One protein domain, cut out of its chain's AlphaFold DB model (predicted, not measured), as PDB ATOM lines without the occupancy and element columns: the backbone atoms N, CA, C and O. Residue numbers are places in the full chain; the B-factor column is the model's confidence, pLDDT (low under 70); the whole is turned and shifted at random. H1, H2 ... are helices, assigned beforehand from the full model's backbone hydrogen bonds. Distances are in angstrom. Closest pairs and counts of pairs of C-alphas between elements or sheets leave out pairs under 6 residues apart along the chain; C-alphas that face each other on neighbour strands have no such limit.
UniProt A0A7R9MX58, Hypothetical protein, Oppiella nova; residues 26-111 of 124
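This is residues 26 to 111 of the 124 residues of the protein "Hypothetical protein" of Oppiella nova (UniProt A0A7R9MX58). There is little regular structure here: long loops fill the space between H1 and H2 at one end and H3 at the other. H1 and H2 meet end to start, and H3 makes the far end of the longest axis. The printed part has 86 residues with three named helices in the order H1, H2, H3 and no named strand; the class is all helix, with 27 residues in named elements. It is compact, with a radius of gyration of the C-alphas of 13.3 A and spans of 38 by 35 by 24 A.

H1, residues 28 to 37, and H2, residues 61 to 67, only just touch, with 3 pairs of C-alphas within 8 A; the closest C-alphas, of Leu 36 and Ile 61, are 5.4 A apart. They run the same way at a steep tilt of 36 degrees, only just past shallow. H3, residues 101 to 110, is apart from both. Every O i to N i+4 pair is within hydrogen-bond range in H2 and H3, and 5 of 6 in H1.

H1 begins at C-alpha 28 (155.466, 196.535, 172.341) and is 14.0 A long. H2 measures 10.2 A. H3 measures 14.3 A and ends at C-alpha 110 (177.596, 193.208, 157.194).

The farthest C-alphas, of His 43 and Leu 111, are 38.1 A apart. Both links are long, and residues 73 to 74 pair with 98 to 99, parallel, within the second. The printed part has no cut, and no printed residue is under 70 in pLDDT.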
ATOM      1  N   ASP A  26     152.484 195.539 178.811       94.06
ATOM      2  CA  ASP A  26     153.810 196.053 179.160       94.06
ATOM      3  C   ASP A  26     154.751 196.201 177.971       94.06
ATOM      4  O   ASP A  26     155.450 197.205 177.869       94.06
ATOM      5  N   ASN A  27     154.736 195.232 177.059       93.50
ATOM      6  CA  ASN A  27     155.659 195.186 175.930       93.50
ATOM      7  C   ASN A  27     155.056 195.792 174.659       93.50
ATOM      8  O   ASN A  27     153.846 195.982 174.540       93.50
ATOM      9  N   THR A  28     155.894 196.029 173.654       94.62
ATOM     10  CA  THR A  28     155.466 196.535 172.341       94.62
ATOM     11  C   THR A  28     154.398 195.647 171.690       94.62
ATOM     12  O   THR A  28     153.398 196.154 171.190       94.62
ATOM     13  N   PHE A  29     154.568 194.319 171.758       96.38
ATOM     14  CA  PHE A  29     153.688 193.349 171.095       96.38
ATOM     15  C   PHE A  29     152.196 193.471 171.457       96.38
ATOM     16  O   PHE A  29     151.399 193.675 170.541       96.38
ATOM     17  N   PRO A  30     151.776 193.406 172.738       96.62
ATOM     18  CA  PRO A  30     150.360 193.520 173.090       96.62
ATOM     19  C   PRO A  30     149.729 194.858 172.680       96.62
ATOM     20  O   PRO A  30     148.562 194.883 172.302       96.62
ATOM     21  N   ASN A  31     150.499 195.950 172.719       97.38
ATOM     22  CA  ASN A  31     150.018 197.281 172.348       97.38
ATOM     23  C   ASN A  31     149.831 197.417 170.833       97.38
ATOM     24  O   ASN A  31     148.768 197.834 170.378       97.38
ATOM     25  N   LEU A  32     150.840 197.034 170.044       96.94
ATOM     26  CA  LEU A  32     150.764 197.163 168.588       96.94
ATOM     27  C   LEU A  32     149.797 196.157 167.964       96.94
ATOM     28  O   LEU A  32     149.131 196.509 167.000       96.94
ATOM     29  N   MET A  33     149.632 194.955 168.525       97.62
ATOM     30  CA  MET A  33     148.604 194.020 168.048       97.62
ATOM     31  C   MET A  33     147.204 194.640 168.086       97.62
ATOM     32  O   MET A  33     146.461 194.511 167.115       97.62
ATOM     33  N   ALA A  34     146.869 195.366 169.153       96.75
ATOM     34  CA  ALA A  34     145.574 196.025 169.270       96.75
ATOM     35  C   ALA A  34     145.381 197.149 168.255       96.75
ATOM     36  O   ALA A  34     144.333 197.222 167.625       96.75
ATOM     37  N   ILE A  35     146.402 197.980 168.043       96.06
ATOM     38  CA  ILE A  35     146.342 199.053 167.041       96.06
ATOM     39  C   ILE A  35     146.213 198.466 165.631       96.06
ATOM     40  O   ILE A  35     145.430 198.948 164.821       96.06
ATOM     41  N   LEU A  36     146.984 197.420 165.335       97.56
ATOM     42  CA  LEU A  36     147.108 196.892 163.982       97.56
ATOM     43  C   LEU A  36     145.973 195.941 163.597       97.56
ATOM     44  O   LEU A  36     145.711 195.811 162.410       97.56
ATOM     45  N   THR A  37     145.320 195.270 164.550       97.81
ATOM     46  CA  THR A  37     144.247 194.286 164.274       97.81
ATOM     47  C   THR A  37     142.887 194.666 164.858       97.81
ATOM     48  O   THR A  37     141.908 193.951 164.651       97.81
ATOM     49  N   GLY A  38     142.819 195.741 165.648       96.81
ATOM     50  CA  GLY A  38     141.613 196.133 166.380       96.81
ATOM     51  C   GLY A  38     141.238 195.207 167.545       96.81
ATOM     52  O   GLY A  38     140.184 195.400 168.141       96.81
ATOM     53  N   ASN A  39     142.062 194.208 167.884       96.94
ATOM     54  CA  ASN A  39     141.762 193.212 168.916       96.94
ATOM     55  C   ASN A  39     142.923 193.032 169.897       96.94
ATOM     56  O   ASN A  39     144.095 193.189 169.550       96.94
ATOM     57  N   PHE A  40     142.612 192.625 171.129       96.88
ATOM     58  CA  PHE A  40     143.642 192.238 172.091       96.88
ATOM     59  C   PHE A  40     144.506 191.099 171.540       96.88
ATOM     60  O   PHE A  40     144.008 190.166 170.912       96.88
ATOM     61  N   TYR A  41     145.812 191.146 171.812       95.81
ATOM     62  CA  TYR A  41     146.761 190.170 171.266       95.81
ATOM     63  C   TYR A  41     146.391 188.714 171.591       95.81
ATOM     64  O   TYR A  41     146.603 187.832 170.763       95.81
ATOM     65  N   ASN A  42     145.814 188.466 172.770       95.94
ATOM     66  CA  ASN A  42     145.430 187.136 173.244       95.94
ATOM     67  C   ASN A  42     144.255 186.521 172.469       95.94
ATOM     68  O   ASN A  42     144.033 185.319 172.577       95.94
ATOM     69  N   HIS A  43     143.538 187.309 171.665       96.81
ATOM     70  CA  HIS A  43     142.553 186.791 170.721       96.81
ATOM     71  C   HIS A  43     143.219 185.958 169.609       96.81
ATOM     72  O   HIS A  43     142.646 184.987 169.128       96.81
ATOM     73  N   TYR A  44     144.454 186.305 169.233       95.88
ATOM     74  CA  TYR A  44     145.181 185.684 168.122       95.88
ATOM     75  C   TYR A  44     146.442 184.925 168.533       95.88
ATOM     76  O   TYR A  44     147.000 184.168 167.734       95.88
ATOM     77  N   TRP A  45     146.941 185.173 169.741       95.88
ATOM     78  CA  TRP A  45     148.255 184.726 170.166       95.88
ATOM     79  C   TRP A  45     148.233 184.104 171.557       95.88
ATOM     80  O   TRP A  45     147.804 184.716 172.532       95.88
ATOM     81  N   ASN A  46     148.819 182.914 171.648       94.75
ATOM     82  CA  ASN A  46     149.236 182.290 172.893       94.75
ATOM     83  C   ASN A  46     150.736 181.979 172.789       94.75
ATOM     84  O   ASN A  46     151.205 181.529 171.744       94.75
ATOM     85  N   GLU A  47     151.498 182.197 173.861       93.25
ATOM     86  CA  GLU A  47     152.941 181.930 173.872       93.25
ATOM     87  C   GLU A  47     153.289 180.460 173.574       93.25
ATOM     88  O   GLU A  47     154.360 180.196 173.030       93.25
ATOM     89  N   SER A  48     152.378 179.510 173.821       95.88
ATOM     90  CA  SER A  48     152.549 178.104 173.417       95.88
ATOM     91  C   SER A  48     152.639 177.907 171.896       95.88
ATOM     92  O   SER A  48     153.203 176.919 171.432       95.88
ATOM     93  N   MET A  49     152.139 178.863 171.106       95.38
ATOM     94  CA  MET A  49     152.122 178.822 169.638       95.38
ATOM     95  C   MET A  49     153.373 179.442 169.005       95.38
ATOM     96  O   MET A  49     153.496 179.481 167.780       95.38
ATOM     97  N   ARG A  50     154.320 179.915 169.827       94.44
ATOM     98  CA  ARG A  50     155.572 180.573 169.423       94.44
ATOM     99  C   ARG A  50     156.292 179.901 168.253       94.44
ATOM    100  O   ARG A  50     156.829 180.585 167.383       94.44
ATOM    101  N   SER A  51     156.344 178.573 168.267       93.56
ATOM    102  CA  SER A  51     157.097 177.755 167.314       93.56
ATOM    103  C   SER A  51     156.264 177.257 166.132       93.56
ATOM    104  O   SER A  51     156.824 176.667 165.207       93.56
ATOM    105  N   THR A  52     154.951 177.483 166.117       95.19
ATOM    106  CA  THR A  52     154.040 176.899 165.119       95.19
ATOM    107  C   THR A  52     153.261 177.943 164.333       95.19
ATOM    108  O   THR A  52     153.042 177.732 163.142       95.19
ATOM    109  N   LYS A  53     152.895 179.076 164.942       96.19
ATOM    110  CA  LYS A  53     152.052 180.091 164.306       96.19
ATOM    111  C   LYS A  53     152.863 181.145 163.549       96.19
ATOM    112  O   LYS A  53     153.822 181.707 164.078       96.19
ATOM    113  N   TYR A  54     152.401 181.439 162.338       97.69
ATOM    114  CA  TYR A  54     152.763 182.621 161.560       97.69
ATOM    115  C   TYR A  54     151.631 183.663 161.611       97.69
ATOM    116  O   TYR A  54     150.511 183.343 162.022       97.69
ATOM    117  N   PHE A  55     151.932 184.906 161.233       97.56
ATOM    118  CA  PHE A  55     151.007 186.045 161.337       97.56
ATOM    119  C   PHE A  55     150.266 186.365 160.023       97.56
ATOM    120  O   PHE A  55     149.473 187.304 159.968       97.56
ATOM    121  N   ASP A  56     150.502 185.598 158.960       97.50
ATOM    122  CA  ASP A  56     149.992 185.854 157.608       97.50
ATOM    123  C   ASP A  56     148.462 185.878 157.513       97.50
ATOM    124  O   ASP A  56     147.921 186.563 156.651       97.50
ATOM    125  N   ASP A  57     147.742 185.191 158.400       95.50
ATOM    126  CA  ASP A  57     146.279 185.049 158.382       95.50
ATOM    127  C   ASP A  57     145.527 186.196 159.080       95.50
ATOM    128  O   ASP A  57     144.309 186.313 158.967       95.50
ATOM    129  N   LEU A  58     146.236 187.088 159.768       97.50
ATOM    130  CA  LEU A  58     145.617 188.067 160.661       97.50
ATOM    131  C   LEU A  58     145.035 189.282 159.928       97.50
ATOM    132  O   LEU A  58     145.595 189.704 158.910       97.50
ATOM    133  N   PRO A  59     143.954 189.895 160.442       97.44
ATOM    134  CA  PRO A  59     143.278 191.020 159.800       97.44
ATOM    135  C   PRO A  59     143.989 192.342 160.111       97.44
ATOM    136  O   PRO A  59     143.432 193.243 160.733       97.44
ATOM    137  N   PHE A  60     145.258 192.449 159.726       98.25
ATOM    138  CA  PHE A  60     146.004 193.680 159.934       98.25
ATOM    139  C   PHE A  60     145.446 194.828 159.090       98.25
ATOM    140  O   PHE A  60     145.111 194.638 157.922       98.25
ATOM    141  N   ILE A  61     145.434 196.034 159.654       98.06
ATOM    142  CA  ILE A  61     144.874 197.240 159.038       98.06
ATOM    143  C   ILE A  61     145.481 197.541 157.663       98.06
ATOM    144  O   ILE A  61     144.778 197.967 156.752       98.06
ATOM    145  N   TRP A  62     146.768 197.245 157.462       97.69
ATOM    146  CA  TRP A  62     147.413 197.432 156.163       97.69
ATOM    147  C   TRP A  62     146.806 196.555 155.062       97.69
ATOM    148  O   TRP A  62     146.848 196.951 153.905       97.69
ATOM    149  N   LYS A  63     146.186 195.412 155.383       97.75
ATOM    150  CA  LYS A  63     145.472 194.604 154.383       97.75
ATOM    151  C   LYS A  63     144.232 195.323 153.859       97.75
ATOM    152  O   LYS A  63     143.924 195.206 152.678       97.75
ATOM    153  N   GLU A  64     143.545 196.087 154.705       97.56
ATOM    154  CA  GLU A  64     142.402 196.902 154.280       97.56
ATOM    155  C   GLU A  64     142.840 198.087 153.412       97.56
ATOM    156  O   GLU A  64     142.185 198.393 152.417       97.56
ATOM    157  N   PHE A  65     143.985 198.698 153.724       98.12
ATOM    158  CA  PHE A  65     144.600 199.709 152.859       98.12
ATOM    159  C   PHE A  65     145.047 199.117 151.512       98.12
ATOM    160  O   PHE A  65     144.751 199.690 150.465       98.12
ATOM    161  N   ALA A  66     145.675 197.939 151.513       97.62
ATOM    162  CA  ALA A  66     146.100 197.257 150.291       97.62
ATOM    163  C   ALA A  66     144.912 196.908 149.373       97.62
ATOM    164  O   ALA A  66     144.981 197.137 148.169       97.62
ATOM    165  N   LYS A  67     143.782 196.437 149.931       97.88
ATOM    166  CA  LYS A  67     142.534 196.193 149.170       97.88
ATOM    167  C   LYS A  67     141.990 197.449 148.485       97.88
ATOM    168  O   LYS A  67     141.293 197.343 147.481       97.88
ATOM    169  N   GLN A  68     142.297 198.625 149.025       98.06
ATOM    170  CA  GLN A  68     141.923 199.923 148.465       98.06
ATOM    171  C   GLN A  68     143.017 200.517 147.558       98.06
ATOM    172  O   GLN A  68     142.960 201.698 147.226       98.06
ATOM    173  N   ASN A  69     143.995 199.708 147.131       97.44
ATOM    174  CA  ASN A  69     145.118 200.095 146.269       97.44
ATOM    175  C   ASN A  69     146.063 201.147 146.876       97.44
ATOM    176  O   ASN A  69     146.770 201.842 146.144       97.44
ATOM    177  N   PHE A  70     146.109 201.267 148.205       98.31
ATOM    178  CA  PHE A  70     147.161 202.043 148.854       98.31
ATOM    179  C   PHE A  70     148.468 201.256 148.857       98.31
ATOM    180  O   PHE A  70     148.487 200.057 149.123       98.31
ATOM    181  N   MET A  71     149.569 201.970 148.636       98.06
ATOM    182  CA  MET A  71     150.912 201.443 148.834       98.06
ATOM    183  C   MET A  71     151.184 201.277 150.330       98.06
ATOM    184  O   MET A  71     151.041 202.227 151.104       98.06
ATOM    185  N   THR A  72     151.587 200.078 150.736       98.19
ATOM    186  CA  THR A  72     151.793 199.722 152.140       98.19
ATOM    187  C   THR A  72     153.254 199.431 152.448       98.19
ATOM    188  O   THR A  72     153.967 198.777 151.688       98.19
ATOM    189  N   THR A  73     153.693 199.882 153.618       97.25
ATOM    190  CA  THR A  73     155.077 199.727 154.057       97.25
ATOM    191  C   THR A  73     155.108 199.385 155.538       97.25
ATOM    192  O   THR A  73     154.448 200.045 156.340       97.25
ATOM    193  N   PHE A  74     155.903 198.382 155.908       95.50
ATOM    194  CA  PHE A  74     156.180 198.045 157.302       95.50
ATOM    195  C   PHE A  74     157.692 198.013 157.543       95.50
ATOM    196  O   PHE A  74     158.419 197.183 156.984       95.50
ATOM    197  N   ILE A  75     158.161 198.956 158.360       94.00
ATOM    198  CA  ILE A  75     159.578 199.203 158.635       94.00
ATOM    199  C   ILE A  75     159.807 199.172 160.141       94.00
ATOM    200  O   ILE A  75     159.084 199.811 160.899       94.00
ATOM    201  N   GLU A  76     160.857 198.466 160.547       93.19
ATOM    202  CA  GLU A  76     161.363 198.444 161.916       93.19
ATOM    203  C   GLU A  76     162.888 198.606 161.892       93.19
ATOM    204  O   GLU A  76     163.560 198.201 160.938       93.19
ATOM    205  N   ASP A  77     163.429 199.192 162.953       88.25
ATOM    206  CA  ASP A  77     164.848 199.507 163.128       88.25
ATOM    207  C   ASP A  77     165.664 198.312 163.657       88.25
ATOM    208  O   ASP A  77     166.833 198.139 163.306       88.25
ATOM    209  N   LEU A  78     165.047 197.436 164.456       88.88
ATOM    210  CA  LEU A  78     165.693 196.276 165.074       88.88
ATOM    211  C   LEU A  78     165.170 194.950 164.493       88.88
ATOM    212  O   LEU A  78     164.341 194.285 165.109       88.88
ATOM    213  N   PRO A  79     165.691 194.455 163.354       89.50
ATOM    214  CA  PRO A  79     165.132 193.285 162.664       89.50
ATOM    215  C   PRO A  79     165.232 191.956 163.440       89.50
ATOM    216  O   PRO A  79     164.506 191.007 163.127       89.50
ATOM    217  N   GLN A  80     166.120 191.874 164.441       88.00
ATOM    218  CA  GLN A  80     166.249 190.722 165.350       88.00
ATOM    219  C   GLN A  80     165.215 190.746 166.488       88.00
ATOM    220  O   GLN A  80     164.777 189.695 166.948       88.00
ATOM    221  N   TYR A  81     164.814 191.945 166.917       91.19
ATOM    222  CA  TYR A  81     163.841 192.185 167.989       91.19
ATOM    223  C   TYR A  81     162.522 192.751 167.446       91.19
ATOM    224  O   TYR A  81     161.731 193.318 168.192       91.19
ATOM    225  N   SER A  82     162.304 192.582 166.141       93.25
ATOM    226  CA  SER A  82     161.138 193.066 165.409       93.25
ATOM    227  C   SER A  82     159.856 192.480 165.992       93.25
ATOM    228  O   SER A  82     159.836 191.333 166.457       93.25
ATOM    229  N   LEU A  83     158.785 193.268 165.932       95.69
ATOM    230  CA  LEU A  83     157.478 193.007 166.521       95.69
ATOM    231  C   LEU A  83     156.986 191.569 166.311       95.69
ATOM    232  O   LEU A  83     156.496 190.933 167.246       95.69
ATOM    233  N   PHE A  84     157.144 191.046 165.096       96.19
ATOM    234  CA  PHE A  84     156.634 189.731 164.710       96.19
ATOM    235  C   PHE A  84     157.706 188.639 164.672       96.19
ATOM    236  O   PHE A  84     157.375 187.471 164.491       96.19
ATOM    237  N   ASN A  85     158.980 188.982 164.873       95.31
ATOM    238  CA  ASN A  85     160.099 188.045 164.767       95.31
ATOM    239  C   ASN A  85     160.837 187.815 166.095       95.31
ATOM    240  O   ASN A  85     161.575 186.837 166.214       95.31
ATOM    241  N   PHE A  86     160.627 188.655 167.113       93.94
ATOM    242  CA  PHE A  86     161.206 188.422 168.431       93.94
ATOM    243  C   PHE A  86     160.542 187.224 169.115       93.94
ATOM    244  O   PHE A  86     159.388 187.294 169.548       93.94
ATOM    245  N   ASN A  87     161.288 186.120 169.222       92.94
ATOM    246  CA  ASN A  87     160.798 184.847 169.753       92.94
ATOM    247  C   ASN A  87     159.496 184.382 169.079       92.94
ATOM    248  O   ASN A  87     158.588 183.895 169.751       92.94
ATOM    249  N   LYS A  88     159.373 184.608 167.771       95.25
ATOM    250  CA  LYS A  88     158.174 184.369 166.964       95.25
ATOM    251  C   LYS A  88     158.601 184.041 165.534       95.25
ATOM    252  O   LYS A  88     159.655 184.493 165.091       95.25
ATOM    253  N   LYS A  89     157.796 183.269 164.802       95.75
ATOM    254  CA  LYS A  89     158.128 182.895 163.417       95.75
ATOM    255  C   LYS A  89     158.015 184.052 162.419       95.75
ATOM    256  O   LYS A  89     158.724 184.048 161.417       95.75
ATOM    257  N   GLY A  90     157.191 185.055 162.714       96.12
ATOM    258  CA  GLY A  90     156.923 186.169 161.810       96.12
ATOM    259  C   GLY A  90     155.970 185.780 160.692       96.12
ATOM    260  O   GLY A  90     154.972 185.100 160.936       96.12
ATOM    261  N   PHE A  91     156.284 186.235 159.487       97.06
ATOM    262  CA  PHE A  91     155.482 186.015 158.290       97.06
ATOM    263  C   PHE A  91     156.173 185.038 157.344       97.06
ATOM    264  O   PHE A  91     157.408 184.985 157.305       97.06
ATOM    265  N   ILE A  92     155.374 184.279 156.600       96.44
ATOM    266  CA  ILE A  92     155.837 183.472 155.468       96.44
ATOM    267  C   ILE A  92     155.992 184.385 154.253       96.44
ATOM    268  O   ILE A  92     157.076 184.465 153.673       96.44
ATOM    269  N   ASP A  93     154.927 185.112 153.925       96.25
ATOM    270  CA  ASP A  93     154.877 186.054 152.819       96.25
ATOM    271  C   ASP A  93     155.161 187.477 153.307       96.25
ATOM    272  O   ASP A  93     155.015 187.813 154.486       96.25
ATOM    273  N   LYS A  94     155.592 188.368 152.408       95.50
ATOM    274  CA  LYS A  94     155.793 189.770 152.795       95.50
ATOM    275  C   LYS A  94     154.444 190.380 153.234       95.50
ATOM    276  O   LYS A  94     153.480 190.311 152.475       95.50
ATOM    277  N   PRO A  95     154.347 191.003 154.426       97.12
ATOM    278  CA  PRO A  95     153.063 191.481 154.947       97.12
ATOM    279  C   PRO A  95     152.567 192.769 154.275       97.12
ATOM    280  O   PRO A  95     151.398 193.111 154.418       97.12
ATOM    281  N   THR A  96     153.457 193.498 153.597       97.81
ATOM    282  CA  THR A  96     153.214 194.796 152.947       97.81
ATOM    283  C   THR A  96     153.990 194.871 151.630       97.81
ATOM    284  O   THR A  96     154.875 194.041 151.384       97.81
ATOM    285  N   ASP A  97     153.684 195.854 150.780       97.62
ATOM    286  CA  ASP A  97     154.364 196.040 149.489       97.62
ATOM    287  C   ASP A  97     155.873 196.201 149.674       97.62
ATOM    288  O   ASP A  97     156.654 195.502 149.012       97.62
ATOM    289  N   TYR A  98     156.254 197.040 150.642       96.94
ATOM    290  CA  TYR A  98     157.629 197.269 151.069       96.94
ATOM    291  C   TYR A  98     157.848 196.775 152.499       96.94
ATOM    292  O   TYR A  98     157.497 197.429 153.483       96.94
ATOM    293  N   TYR A  99     158.503 195.622 152.609       96.44
ATOM    294  CA  TYR A  99     158.894 195.032 153.883       96.44
ATOM    295  C   TYR A  99     160.416 195.087 154.040       96.44
ATOM    296  O   TYR A  99     161.136 194.293 153.438       96.44
ATOM    297  N   LEU A 100     160.920 196.036 154.840       94.06
ATOM    298  CA  LEU A 100     162.358 196.355 154.893       94.06
ATOM    299  C   LEU A 100     163.202 195.304 155.632       94.06
ATOM    300  O   LEU A 100     164.419 195.250 155.467       94.06
ATOM    301  N   ARG A 101     162.578 194.428 156.425       94.25
ATOM    302  CA  ARG A 101     163.296 193.513 157.323       94.25
ATOM    303  C   ARG A 101     164.408 192.684 156.649       94.25
ATOM    304  O   ARG A 101     165.477 192.600 157.255       94.25
ATOM    305  N   PRO A 102     164.233 192.074 155.457       93.38
ATOM    306  CA  PRO A 102     165.310 191.329 154.801       93.38
ATOM    307  C   PRO A 102     166.550 192.189 154.526       93.38
ATOM    308  O   PRO A 102     167.671 191.737 154.759       93.38
ATOM    309  N   VAL A 103     166.350 193.445 154.112       91.69
ATOM    310  CA  VAL A 103     167.429 194.417 153.895       91.69
ATOM    311  C   VAL A 103     168.090 194.770 155.225       91.69
ATOM    312  O   VAL A 103     169.306 194.645 155.347       91.69
ATOM    313  N   SER A 104     167.309 195.102 156.259       91.00
ATOM    314  CA  SER A 104     167.847 195.404 157.594       91.00
ATOM    315  C   SER A 104     168.649 194.232 158.181       91.00
ATOM    316  O   SER A 104     169.654 194.442 158.857       91.00
ATOM    317  N   LEU A 105     168.248 192.981 157.920       92.12
ATOM    318  CA  LEU A 105     169.014 191.796 158.317       92.12
ATOM    319  C   LEU A 105     170.340 191.672 157.562       92.12
ATOM    320  O   LEU A 105     171.343 191.313 158.177       92.12
ATOM    321  N   ALA A 106     170.349 191.930 156.252       90.69
ATOM    322  CA  ALA A 106     171.569 191.901 155.449       90.69
ATOM    323  C   ALA A 106     172.559 192.971 155.928       90.69
ATOM    324  O   ALA A 106     173.716 192.652 156.204       90.69
ATOM    325  N   ILE A 107     172.066 194.194 156.139       86.50
ATOM    326  CA  ILE A 107     172.832 195.313 156.692       86.50
ATOM    327  C   ILE A 107     173.407 194.938 158.061       86.50
ATOM    328  O   ILE A 107     174.615 195.007 158.248       86.50
ATOM    329  N   ASN A 108     172.595 194.434 158.995       83.19
ATOM    330  CA  ASN A 108     173.075 194.067 160.335       83.19
ATOM    331  C   ASN A 108     174.094 192.920 160.359       83.19
ATOM    332  O   ASN A 108     174.831 192.786 161.334       83.19
ATOM    333  N   ARG A 109     174.128 192.062 159.334       83.69
ATOM    334  CA  ARG A 109     175.159 191.020 159.205       83.69
ATOM    335  C   ARG A 109     176.479 191.579 158.679       83.69
ATOM    336  O   ARG A 109     177.528 191.044 159.023       83.69
ATOM    337  N   GLN A 110     176.423 192.605 157.832       79.44
ATOM    338  CA  GLN A 110     177.596 193.208 157.194       79.44
ATOM    339  C   GLN A 110     178.203 194.338 158.027       79.44
ATOM    340  O   GLN A 110     179.426 194.463 158.103       79.44
ATOM    341  N   LEU A 111     177.366 195.129 158.697       70.69
ATOM    342  CA  LEU A 111     177.806 196.146 159.634       70.69
ATOM    343  C   LEU A 111     178.370 195.458 160.878       70.69
ATOM    344  O   LEU A 111     177.642 194.997 161.760       70.69
TER     345      LEU A 111